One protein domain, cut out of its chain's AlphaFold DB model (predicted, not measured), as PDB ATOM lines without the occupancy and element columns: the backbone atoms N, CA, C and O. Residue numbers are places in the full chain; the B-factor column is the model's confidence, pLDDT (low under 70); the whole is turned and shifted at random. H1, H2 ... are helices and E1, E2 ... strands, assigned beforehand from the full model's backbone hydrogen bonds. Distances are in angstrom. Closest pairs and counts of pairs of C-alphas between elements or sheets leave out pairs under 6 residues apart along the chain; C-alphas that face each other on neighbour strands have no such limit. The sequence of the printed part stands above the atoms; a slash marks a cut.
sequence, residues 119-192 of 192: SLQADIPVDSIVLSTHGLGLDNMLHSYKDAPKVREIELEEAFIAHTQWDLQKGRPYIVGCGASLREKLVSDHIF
ATOM      1  N   SER A 119      60.646  36.726 -19.065       93.38
ATOM      2  CA  SER A 119      59.991  36.040 -17.948       93.38
ATOM      3  C   SER A 119      60.421  36.666 -16.623       93.38
ATOM      4  O   SER A 119      61.588  37.014 -16.447       93.38
ATOM      5  N   LEU A 120      59.479  36.791 -15.687       91.62
ATOM      6  CA  LEU A 120      59.760  37.126 -14.285       91.62
ATOM      7  C   LEU A 120      59.910  35.875 -13.408       91.62
ATOM      8  O   LEU A 120      60.331  35.978 -12.261       91.62
ATOM      9  N   GLN A 121      59.552  34.707 -13.942       92.12
ATOM     10  CA  GLN A 121      59.615  33.424 -13.255       92.12
ATOM     11  C   GLN A 121      60.842  32.662 -13.757       92.12
ATOM     12  O   GLN A 121      60.969  32.400 -14.957       92.12
ATOM     13  N   ALA A 122      61.772  32.373 -12.844       92.69
ATOM     14  CA  ALA A 122      63.081  31.803 -13.172       92.69
ATOM     15  C   ALA A 122      63.012  30.354 -13.686       92.69
ATOM     16  O   ALA A 122      63.955  29.874 -14.308       92.69
ATOM     17  N   ASP A 123      61.910  29.664 -13.413       93.31
ATOM     18  CA  ASP A 123      61.623  28.295 -13.831       93.31
ATOM     19  C   ASP A 123      61.025  28.198 -15.242       93.31
ATOM     20  O   ASP A 123      60.958  27.096 -15.779       93.31
ATOM     21  N   ILE A 124      60.638  29.317 -15.868       90.56
ATOM     22  CA  ILE A 124      60.203  29.347 -17.271       90.56
ATOM     23  C   ILE A 124      61.446  29.403 -18.178       90.56
ATOM     24  O   ILE A 124      62.152  30.418 -18.170       90.56
ATOM     25  N   PRO A 125      61.718  28.364 -18.993       92.00
ATOM     26  CA  PRO A 125      62.871  28.346 -19.890       92.00
ATOM     27  C   PRO A 125      62.840  29.452 -20.954       92.00
ATOM     28  O   PRO A 125      61.785  29.971 -21.331       92.00
ATOM     29  N   VAL A 126      64.009  29.771 -21.511       92.62
ATOM     30  CA  VAL A 126      64.103  30.586 -22.734       92.62
ATOM     31  C   VAL A 126      63.394  29.857 -23.884       92.62
ATOM     32  O   VAL A 126      63.373  28.630 -23.920       92.62
ATOM     33  N   ASP A 127      62.791  30.624 -24.793       90.94
ATOM     34  CA  ASP A 127      62.012  30.140 -25.946       90.94
ATOM     35  C   ASP A 127      60.705  29.393 -25.606       90.94
ATOM     36  O   ASP A 127      60.052  28.838 -26.490       90.94
ATOM     37  N   SER A 128      60.255  29.458 -24.347       90.75
ATOM     38  CA  SER A 128      58.920  28.996 -23.945       90.75
ATOM     39  C   SER A 128      57.802  29.786 -24.628       90.75
ATOM     40  O   SER A 128      57.842  31.018 -24.692       90.75
ATOM     41  N   ILE A 129      56.732  29.094 -25.025       91.00
ATOM     42  CA  ILE A 129      55.467  29.737 -25.395       91.00
ATOM     43  C   ILE A 129      54.612  29.907 -24.141       91.00
ATOM     44  O   ILE A 129      54.286  28.937 -23.462       91.00
ATOM     45  N   VAL A 130      54.222  31.148 -23.850       91.94
ATOM     46  CA  VAL A 130      53.366  31.481 -22.708       91.94
ATOM     47  C   VAL A 130      52.060  32.082 -23.212       91.94
ATOM     48  O   VAL A 130      52.059  33.091 -23.920       91.94
ATOM     49  N   LEU A 131      50.937  31.481 -22.819       93.75
ATOM     50  CA  LEU A 131      49.605  32.039 -23.037       93.75
ATOM     51  C   LEU A 131      49.196  32.871 -21.817       93.75
ATOM     52  O   LEU A 131      48.899  32.330 -20.752       93.75
ATOM     53  N   SER A 132      49.164  34.193 -21.967       94.44
ATOM     54  CA  SER A 132      48.766  35.099 -20.885       94.44
ATOM     55  C   SER A 132      47.285  34.933 -20.539       94.44
ATOM     56  O   SER A 132      46.412  35.148 -21.378       94.44
ATOM     57  N   THR A 133      46.993  34.600 -19.280       94.94
ATOM     58  CA  THR A 133      45.612  34.560 -18.772       94.94
ATOM     59  C   THR A 133      45.072  35.951 -18.458       94.94
ATOM     60  O   THR A 133      43.868  36.164 -18.574       94.94
ATOM     61  N   HIS A 134      45.960  36.880 -18.096       96.94
ATOM     62  CA  HIS A 134      45.667  38.271 -17.766       96.94
ATOM     63  C   HIS A 134      46.763  39.184 -18.324       96.94
ATOM     64  O   HIS A 134      47.911  38.758 -18.483       96.94
ATOM     65  N   GLY A 135      46.413  40.440 -18.588       96.56
ATOM     66  CA  GLY A 135      47.360  41.523 -18.838       96.56
ATOM     67  C   GLY A 135      47.359  42.513 -17.678       96.56
ATOM     68  O   GLY A 135      46.289  42.958 -17.272       96.56
ATOM     69  N   LEU A 136      48.545  42.857 -17.170       97.19
ATOM     70  CA  LEU A 136      48.767  43.964 -16.236       97.19
ATOM     71  C   LEU A 136      49.264  45.177 -17.028       97.19
ATOM     72  O   LEU A 136      50.369  45.155 -17.569       97.19
ATOM     73  N   GLY A 137      48.449  46.223 -17.093       96.88
ATOM     74  CA  GLY A 137      48.794  47.489 -17.723       96.88
ATOM     75  C   GLY A 137      49.351  48.496 -16.725       96.88
ATOM     76  O   GLY A 137      48.741  48.762 -15.687       96.88
ATOM     77  N   LEU A 138      50.504  49.071 -17.068       96.56
ATOM     78  CA  LEU A 138      51.208  50.121 -16.308       96.56
ATOM     79  C   LEU A 138      51.333  51.432 -17.113       96.56
ATOM     80  O   LEU A 138      52.000  52.371 -16.694       96.56
ATOM     81  N   ASP A 139      50.720  51.468 -18.292       93.94
ATOM     82  CA  ASP A 139      50.814  52.492 -19.339       93.94
ATOM     83  C   ASP A 139      49.662  53.510 -19.325       93.94
ATOM     84  O   ASP A 139      49.707  54.511 -20.033       93.94
ATOM     85  N   ASN A 140      48.636  53.261 -18.509       92.06
ATOM     86  CA  ASN A 140      47.422  54.067 -18.355       92.06
ATOM     87  C   ASN A 140      46.477  54.172 -19.567       92.06
ATOM     88  O   ASN A 140      45.413  54.772 -19.403       92.06
ATOM     89  N   MET A 141      46.770  53.568 -20.727       95.00
ATOM     90  CA  MET A 141      45.944  53.735 -21.936       95.00
ATOM     91  C   MET A 141      44.492  53.304 -21.730       95.00
ATOM     92  O   MET A 141      43.565  54.009 -22.124       95.00
ATOM     93  N   LEU A 142      44.268  52.172 -21.057       95.88
ATOM     94  CA  LEU A 142      42.914  51.661 -20.850       95.88
ATOM     95  C   LEU A 142      42.035  52.620 -20.025       95.88
ATOM     96  O   LEU A 142      40.822  52.629 -20.205       95.88
ATOM     97  N   HIS A 143      42.604  53.475 -19.165       95.38
ATOM     98  CA  HIS A 143      41.806  54.430 -18.376       95.38
ATOM     99  C   HIS A 143      41.142  55.515 -19.221       95.38
ATOM    100  O   HIS A 143      40.184  56.134 -18.764       95.38
ATOM    101  N   SER A 144      41.603  55.731 -20.454       95.75
ATOM    102  CA  SER A 144      40.949  56.633 -21.405       95.75
ATOM    103  C   SER A 144      39.597  56.098 -21.896       95.75
ATOM    104  O   SER A 144      38.789  56.858 -22.430       95.75
ATOM    105  N   TYR A 145      39.306  54.810 -21.680       96.25
ATOM    106  CA  TYR A 145      38.041  54.192 -22.059       96.25
ATOM    107  C   TYR A 145      37.011  54.300 -20.939       96.25
ATOM    108  O   TYR A 145      37.155  53.706 -19.871       96.25
ATOM    109  N   LYS A 146      35.887  54.964 -21.231       96.38
ATOM    110  CA  LYS A 146      34.763  55.121 -20.286       96.38
ATOM    111  C   LYS A 146      34.259  53.793 -19.699       96.38
ATOM    112  O   LYS A 146      33.787  53.755 -18.568       96.38
ATOM    113  N   ASP A 147      34.329  52.720 -20.486       95.88
ATOM    114  CA  ASP A 147      33.809  51.397 -20.137       95.88
ATOM    115  C   ASP A 147      34.886  50.476 -19.541       95.88
ATOM    116  O   ASP A 147      34.572  49.347 -19.167       95.88
ATOM    117  N   ALA A 148      36.127  50.951 -19.380       95.56
ATOM    118  CA  ALA A 148      37.214  50.186 -18.770       95.56
ATOM    119  C   ALA A 148      36.860  49.564 -17.407       95.56
ATOM    120  O   ALA A 148      37.208  48.402 -17.198       95.56
ATOM    121  N   PRO A 149      36.129  50.236 -16.490       95.00
ATOM    122  CA  PRO A 149      35.758  49.623 -15.212       95.00
ATOM    123  C   PRO A 149      34.933  48.333 -15.336       95.00
ATOM    124  O   PRO A 149      34.892  47.558 -14.391       95.00
ATOM    125  N   LYS A 150      34.280  48.080 -16.480       96.44
ATOM    126  CA  LYS A 150      33.442  46.886 -16.692       96.44
ATOM    127  C   LYS A 150      34.238  45.617 -16.984       96.44
ATOM    128  O   LYS A 150      33.672  44.533 -16.915       96.44
ATOM    129  N   VAL A 151      35.503  45.755 -17.374       95.94
ATOM    130  CA  VAL A 151      36.353  44.635 -17.819       95.94
ATOM    131  C   VAL A 151      37.583  44.438 -16.936       95.94
ATOM    132  O   VAL A 151      38.385  43.543 -17.187       95.94
ATOM    133  N   ARG A 152      37.754  45.299 -15.930       96.94
ATOM    134  CA  ARG A 152      38.909  45.314 -15.038       96.94
ATOM    135  C   ARG A 152      38.704  44.420 -13.819       96.94
ATOM    136  O   ARG A 152      37.642  44.432 -13.204       96.94
ATOM    137  N   GLU A 153      39.768  43.739 -13.422       97.62
ATOM    138  CA  GLU A 153      39.839  42.881 -12.239       97.62
ATOM    139  C   GLU A 153      40.237  43.703 -11.003       97.62
ATOM    140  O   GLU A 153      41.379  43.659 -10.540       97.62
ATOM    141  N   ILE A 154      39.298  44.500 -10.478       96.81
ATOM    142  CA  ILE A 154      39.571  45.494  -9.421       96.81
ATOM    143  C   ILE A 154      40.208  44.868  -8.171       96.81
ATOM    144  O   ILE A 154      41.133  45.445  -7.605       96.81
ATOM    145  N   GLU A 155      39.763  43.680  -7.756       97.38
ATOM    146  CA  GLU A 155      40.318  42.995  -6.580       97.38
ATOM    147  C   GLU A 155      41.798  42.624  -6.769       97.38
ATOM    148  O   GLU A 155      42.610  42.832  -5.865       97.38
ATOM    149  N   LEU A 156      42.175  42.136  -7.958       97.75
ATOM    150  CA  LEU A 156      43.568  41.814  -8.278       97.75
ATOM    151  C   LEU A 156      44.429  43.078  -8.355       97.75
ATOM    152  O   LEU A 156      45.589  43.062  -7.946       97.75
ATOM    153  N   GLU A 157      43.879  44.175  -8.871       97.62
ATOM    154  CA  GLU A 157      44.585  45.453  -8.933       97.62
ATOM    155  C   GLU A 157      44.884  46.002  -7.538       97.62
ATOM    156  O   GLU A 157      46.016  46.412  -7.284       97.62
ATOM    157  N   GLU A 158      43.905  45.985  -6.628       98.00
ATOM    158  CA  GLU A 158      44.110  46.406  -5.235       98.00
ATOM    159  C   GLU A 158      45.158  45.534  -4.542       98.00
ATOM    160  O   GLU A 158      46.061  46.052  -3.879       98.00
ATOM    161  N   ALA A 159      45.100  44.213  -4.749       98.38
ATOM    162  CA  ALA A 159      46.099  43.291  -4.218       98.38
ATOM    163  C   ALA A 159      47.509  43.607  -4.751       98.38
ATOM    164  O   ALA A 159      48.468  43.643  -3.977       98.38
ATOM    165  N   PHE A 160      47.642  43.890  -6.050       97.81
ATOM    166  CA  PHE A 160      48.913  44.280  -6.660       97.81
ATOM    167  C   PHE A 160      49.438  45.612  -6.103       97.81
ATOM    168  O   PHE A 160      50.616  45.707  -5.746       97.81
ATOM    169  N   ILE A 161      48.579  46.629  -5.989       98.38
ATOM    170  CA  ILE A 161      48.936  47.950  -5.447       98.38
ATOM    171  C   ILE A 161      49.431  47.816  -4.006       98.38
ATOM    172  O   ILE A 161      50.495  48.343  -3.674       98.38
ATOM    173  N   ALA A 162      48.699  47.078  -3.167       98.44
ATOM    174  CA  ALA A 162      49.061  46.857  -1.773       98.44
ATOM    175  C   ALA A 162      50.377  46.075  -1.637       98.44
ATOM    176  O   ALA A 162      51.245  46.464  -0.857       98.44
ATOM    177  N   HIS A 163      50.550  45.000  -2.416       98.19
ATOM    178  CA  HIS A 163      51.746  44.158  -2.367       98.19
ATOM    179  C   HIS A 163      53.013  44.905  -2.799       98.19
ATOM    180  O   HIS A 163      54.068  44.746  -2.189       98.19
ATOM    181  N   THR A 164      52.913  45.722  -3.848       97.50
ATOM    182  CA  THR A 164      54.065  46.418  -4.440       97.50
ATOM    183  C   THR A 164      54.316  47.805  -3.857       97.50
ATOM    184  O   THR A 164      55.319  48.424  -4.209       97.50
ATOM    185  N   GLN A 165      53.425  48.296  -2.985       98.19
ATOM    186  CA  GLN A 165      53.411  49.689  -2.522       98.19
ATOM    187  C   GLN A 165      53.439  50.662  -3.711       98.19
ATOM    188  O   GLN A 165      54.267  51.571  -3.782       98.19
ATOM    189  N   TRP A 166      52.569  50.412  -4.693       97.38
ATOM    190  CA  TRP A 166      52.623  51.094  -5.981       97.38
ATOM    191  C   TRP A 166      52.481  52.618  -5.844       97.38
ATOM    192  O   TRP A 166      51.542  53.123  -5.228       97.38
ATOM    193  N   ASP A 167      53.387  53.355  -6.488       96.25
ATOM    194  CA  ASP A 167      53.331  54.816  -6.558       96.25
ATOM    195  C   ASP A 167      52.275  55.270  -7.574       96.25
ATOM    196  O   ASP A 167      52.475  55.188  -8.789       96.25
ATOM    197  N   LEU A 168      51.157  55.790  -7.067       93.75
ATOM    198  CA  LEU A 168      50.032  56.255  -7.879       93.75
ATOM    199  C   LEU A 168      50.359  57.464  -8.765       93.75
ATOM    200  O   LEU A 168      49.589  57.747  -9.683       93.75
ATOM    201  N   GLN A 169      51.501  58.138  -8.581       95.06
ATOM    202  CA  GLN A 169      51.972  59.145  -9.543       95.06
ATOM    203  C   GLN A 169      52.277  58.541 -10.921       95.06
ATOM    204  O   GLN A 169      52.224  59.246 -11.925       95.06
ATOM    205  N   LYS A 170      52.531  57.228 -10.995       93.69
ATOM    206  CA  LYS A 170      52.687  56.482 -12.256       93.69
ATOM    207  C   LYS A 170      51.347  56.173 -12.935       93.69
ATOM    208  O   LYS A 170      51.324  55.609 -14.025       93.69
ATOM    209  N   GLY A 171      50.237  56.539 -12.296       94.75
ATOM    210  CA  GLY A 171      48.891  56.122 -12.654       94.75
ATOM    211  C   GLY A 171      48.519  54.785 -12.017       94.75
ATOM    212  O   GLY A 171      49.367  54.024 -11.542       94.75
ATOM    213  N   ARG A 172      47.213  54.524 -11.933       95.88
ATOM    214  CA  ARG A 172      46.691  53.306 -11.307       95.88
ATOM    215  C   ARG A 172      46.923  52.121 -12.256       95.88
ATOM    216  O   ARG A 172      46.504  52.216 -13.402       95.88
ATOM    217  N   PRO A 173      47.508  50.996 -11.830       97.44
ATOM    218  CA  PRO A 173      47.592  49.820 -12.687       97.44
ATOM    219  C   PRO A 173      46.189  49.300 -13.036       97.44
ATOM    220  O   PRO A 173      45.209  49.547 -12.322       97.44
ATOM    221  N   TYR A 174      46.085  48.590 -14.153       97.69
ATOM    222  CA  TYR A 174      44.857  47.899 -14.530       97.69
ATOM    223  C   TYR A 174      45.137  46.444 -14.881       97.69
ATOM    224  O   TYR A 174      46.189  46.132 -15.436       97.69
ATOM    225  N   ILE A 175      44.204  45.551 -14.555       98.12
ATOM    226  CA  ILE A 175      44.315  44.125 -14.877       98.12
ATOM    227  C   ILE A 175      43.068  43.695 -15.634       98.12
ATOM    228  O   ILE A 175      41.955  43.997 -15.216       98.12
ATOM    229  N   VAL A 176      43.258  43.000 -16.755       97.62
ATOM    230  CA  VAL A 176      42.164  42.489 -17.594       97.62
ATOM    231  C   VAL A 176      42.439  41.035 -17.955       97.62
ATOM    232  O   VAL A 176      43.546  40.693 -18.378       97.62
ATOM    233  N   GLY A 177      41.433  40.176 -17.792       97.12
ATOM    234  CA  GLY A 177      41.485  38.778 -18.215       97.12
ATOM    235  C   GLY A 177      41.431  38.611 -19.739       97.12
ATOM    236  O   GLY A 177      40.806  39.392 -20.457       97.12
ATOM    237  N   CYS A 178      42.079  37.570 -20.257       95.94
ATOM    238  CA  CYS A 178      41.961  37.195 -21.666       95.94
ATOM    239  C   CYS A 178      40.563  36.627 -21.991       95.94
ATOM    240  O   CYS A 178      39.848  36.120 -21.124       95.94
ATOM    241  N   GLY A 179      40.174  36.661 -23.269       94.75
ATOM    242  CA  GLY A 179      38.893  36.108 -23.711       94.75
ATOM    243  C   GLY A 179      38.822  34.585 -23.541       94.75
ATOM    244  O   GLY A 179      39.569  33.854 -24.196       94.75
ATOM    245  N   ALA A 180      37.877  34.099 -22.727       93.75
ATOM    246  CA  ALA A 180      37.742  32.678 -22.381       93.75
ATOM    247  C   ALA A 180      37.639  31.752 -23.610       93.75
ATOM    248  O   ALA A 180      38.375  30.772 -23.700       93.75
ATOM    249  N   SER A 181      36.819  32.113 -24.606       93.75
ATOM    250  CA  SER A 181      36.635  31.297 -25.820       93.75
ATOM    251  C   SER A 181      37.899  31.185 -26.684       93.75
ATOM    252  O   SER A 181      38.105  30.168 -27.345       93.75
ATOM    253  N   LEU A 182      38.748  32.220 -26.715       93.44
ATOM    254  CA  LEU A 182      40.032  32.147 -27.419       93.44
ATOM    255  C   LEU A 182      41.051  31.350 -26.611       93.44
ATOM    256  O   LEU A 182      41.759  30.531 -27.190       93.44
ATOM    257  N   ARG A 183      41.080  31.532 -25.285       94.25
ATOM    258  CA  ARG A 183      41.941  30.753 -24.390       94.25
ATOM    259  C   ARG A 183      41.686  29.256 -24.538       94.25
ATOM    260  O   ARG A 183      42.636  28.517 -24.736       94.25
ATOM    261  N   GLU A 184      40.431  28.816 -24.519       93.94
ATOM    262  CA  GLU A 184      40.062  27.397 -24.681       93.94
ATOM    263  C   GLU A 184      40.541  26.786 -26.004       93.94
ATOM    264  O   GLU A 184      40.817  25.595 -26.068       93.94
ATOM    265  N   LYS A 185      40.669  27.594 -27.063       91.56
ATOM    266  CA  LYS A 185      41.148  27.138 -28.378       91.56
ATOM    267  C   LYS A 185      42.669  27.101 -28.498       91.56
ATOM    268  O   LYS A 185      43.176  26.464 -29.416       91.56
ATOM    269  N   LEU A 186      43.372  27.859 -27.658       90.88
ATOM    270  CA  LEU A 186      44.821  28.058 -27.735       90.88
ATOM    271  C   LEU A 186      45.574  27.372 -26.596       90.88
ATOM    272  O   LEU A 186      46.776  27.152 -26.721       90.88
ATOM    273  N   VAL A 187      44.894  27.062 -25.490       90.38
ATOM    274  CA  VAL A 187      45.482  26.323 -24.378       90.38
ATOM    275  C   VAL A 187      45.879  24.930 -24.852       90.38
ATOM    276  O   VAL A 187      45.161  24.274 -25.607       90.38
ATOM    277  N   SER A 188      47.051  24.494 -24.418       83.25
ATOM    278  CA  SER A 188      47.581  23.175 -24.706       83.25
ATOM    279  C   SER A 188      48.299  22.661 -23.470       83.25
ATOM    280  O   SER A 188      48.976  23.433 -22.791       83.25
ATOM    281  N   ASP A 189      48.171  21.362 -23.211       78.38
ATOM    282  CA  ASP A 189      48.953  20.674 -22.180       78.38
ATOM    283  C   ASP A 189      50.409  20.454 -22.628       78.38
ATOM    284  O   ASP A 189      51.268  20.076 -21.829       78.38
ATOM    285  N   HIS A 190      50.703  20.704 -23.908       68.31
ATOM    286  CA  HIS A 190      52.060  20.728 -24.430       68.31
ATOM    287  C   HIS A 190      52.747  22.021 -23.996       68.31
ATOM    288  O   HIS A 190      52.629  23.073 -24.626       68.31
ATOM    289  N   ILE A 191      53.467  21.917 -22.887       57.12
ATOM    290  CA  ILE A 191      54.516  22.861 -22.544       57.12
ATOM    291  C   ILE A 191      55.718  22.410 -23.385       57.12
ATOM    292  O   ILE A 191      56.256  21.338 -23.107       57.12
ATOM    293  N   PHE A 192      56.072  23.209 -24.402       54.91
ATOM    294  CA  PHE A 192      57.130  22.995 -25.417       54.91
ATOM    295  C   PHE A 192      56.734  22.168 -26.652       54.91
ATOM    296  O   PHE A 192      56.440  20.958 -26.524       54.91
TER     297      PHE A 192
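What this domain is: This is residues 119 to 192 of the 192 residues of the protein "Uridine phosphorylase" of Capnocytophaga canimorsus (UniProt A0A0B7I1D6). Picture a loose, open structure around a short antiparallel ribbon of two strands, E1 and E2, with helix H2 packed over one side of it, on E2. H1 lies near the end of the ribbon where E1 finishes, H3 at the opposite end, and residues 119 to 133, a long stretch with no named element, lead into E1 from H3's end. The printed part has 74 residues with three named helices and two named strands, in the order E1, H1, H2, E2, H3. Its class is mixed, helices and strands, but under half of the residues are in named elements. The whole is loose, with a radius of gyration of the C-alphas of 14.7 A, and spans 40 by 29 by 19 A.

How they stand to each other: Start at the sheet, where E1, residues 134 to 137, and E2, residues 174 to 177, are antiparallel neighbours at 161 degrees. Look at N 135 and O 176, 2.9 A apart, and N 137 and O 174, 2.8 A apart, both within hydrogen-bond range. Next look at H2, residues 154 to 164: it has 5 pairs of C-alphas within 8 A of E2, the closest being those of Glu 157 and Ile 175, 6.1 A apart. H2 and E1 are apart. H1, residues 141 to 144, has 1 such pair with E2, the C-alphas of Leu 142 and Tyr 174, 7.6 A apart. H3, residues 180 to 186, is apart from E1, H1 and H2, and H1 is apart from H2. In H2 each O i to N i+4 pair is within hydrogen-bond range; in H3 2 of 3 are, and H1 is too short for such a pair.

Where its parts are: From Ser 119, go to C-alpha 134 at (45.667, 38.271, -17.766), where E1 begins; it runs 9.7 A to C-alpha 137. H1 runs 5.8 A from C-alpha 141 to C-alpha 144. Find C-alpha 154 at (39.571, 45.494, -9.421); from there H2 runs 15.4 A to C-alpha 164. E2 runs 10.4 A from C-alpha 174 to C-alpha 177. H3 runs 10.0 A from C-alpha 180 to C-alpha 186 at (44.821, 28.058, -27.735).

The domain as a whole: The two C-alphas farthest apart are those of Gln 169 and His 190, at 41.2 A. The printed part has no cut and ends at residue 192, the chain's last residue. The links E1 to H1 and E2 to H3 are tight, those from H1 to H2 and from H2 to E2 are short, and no link is long. The mean pLDDT of the printed part is 93.4; look to residues 190 to 192 for the three values under 70.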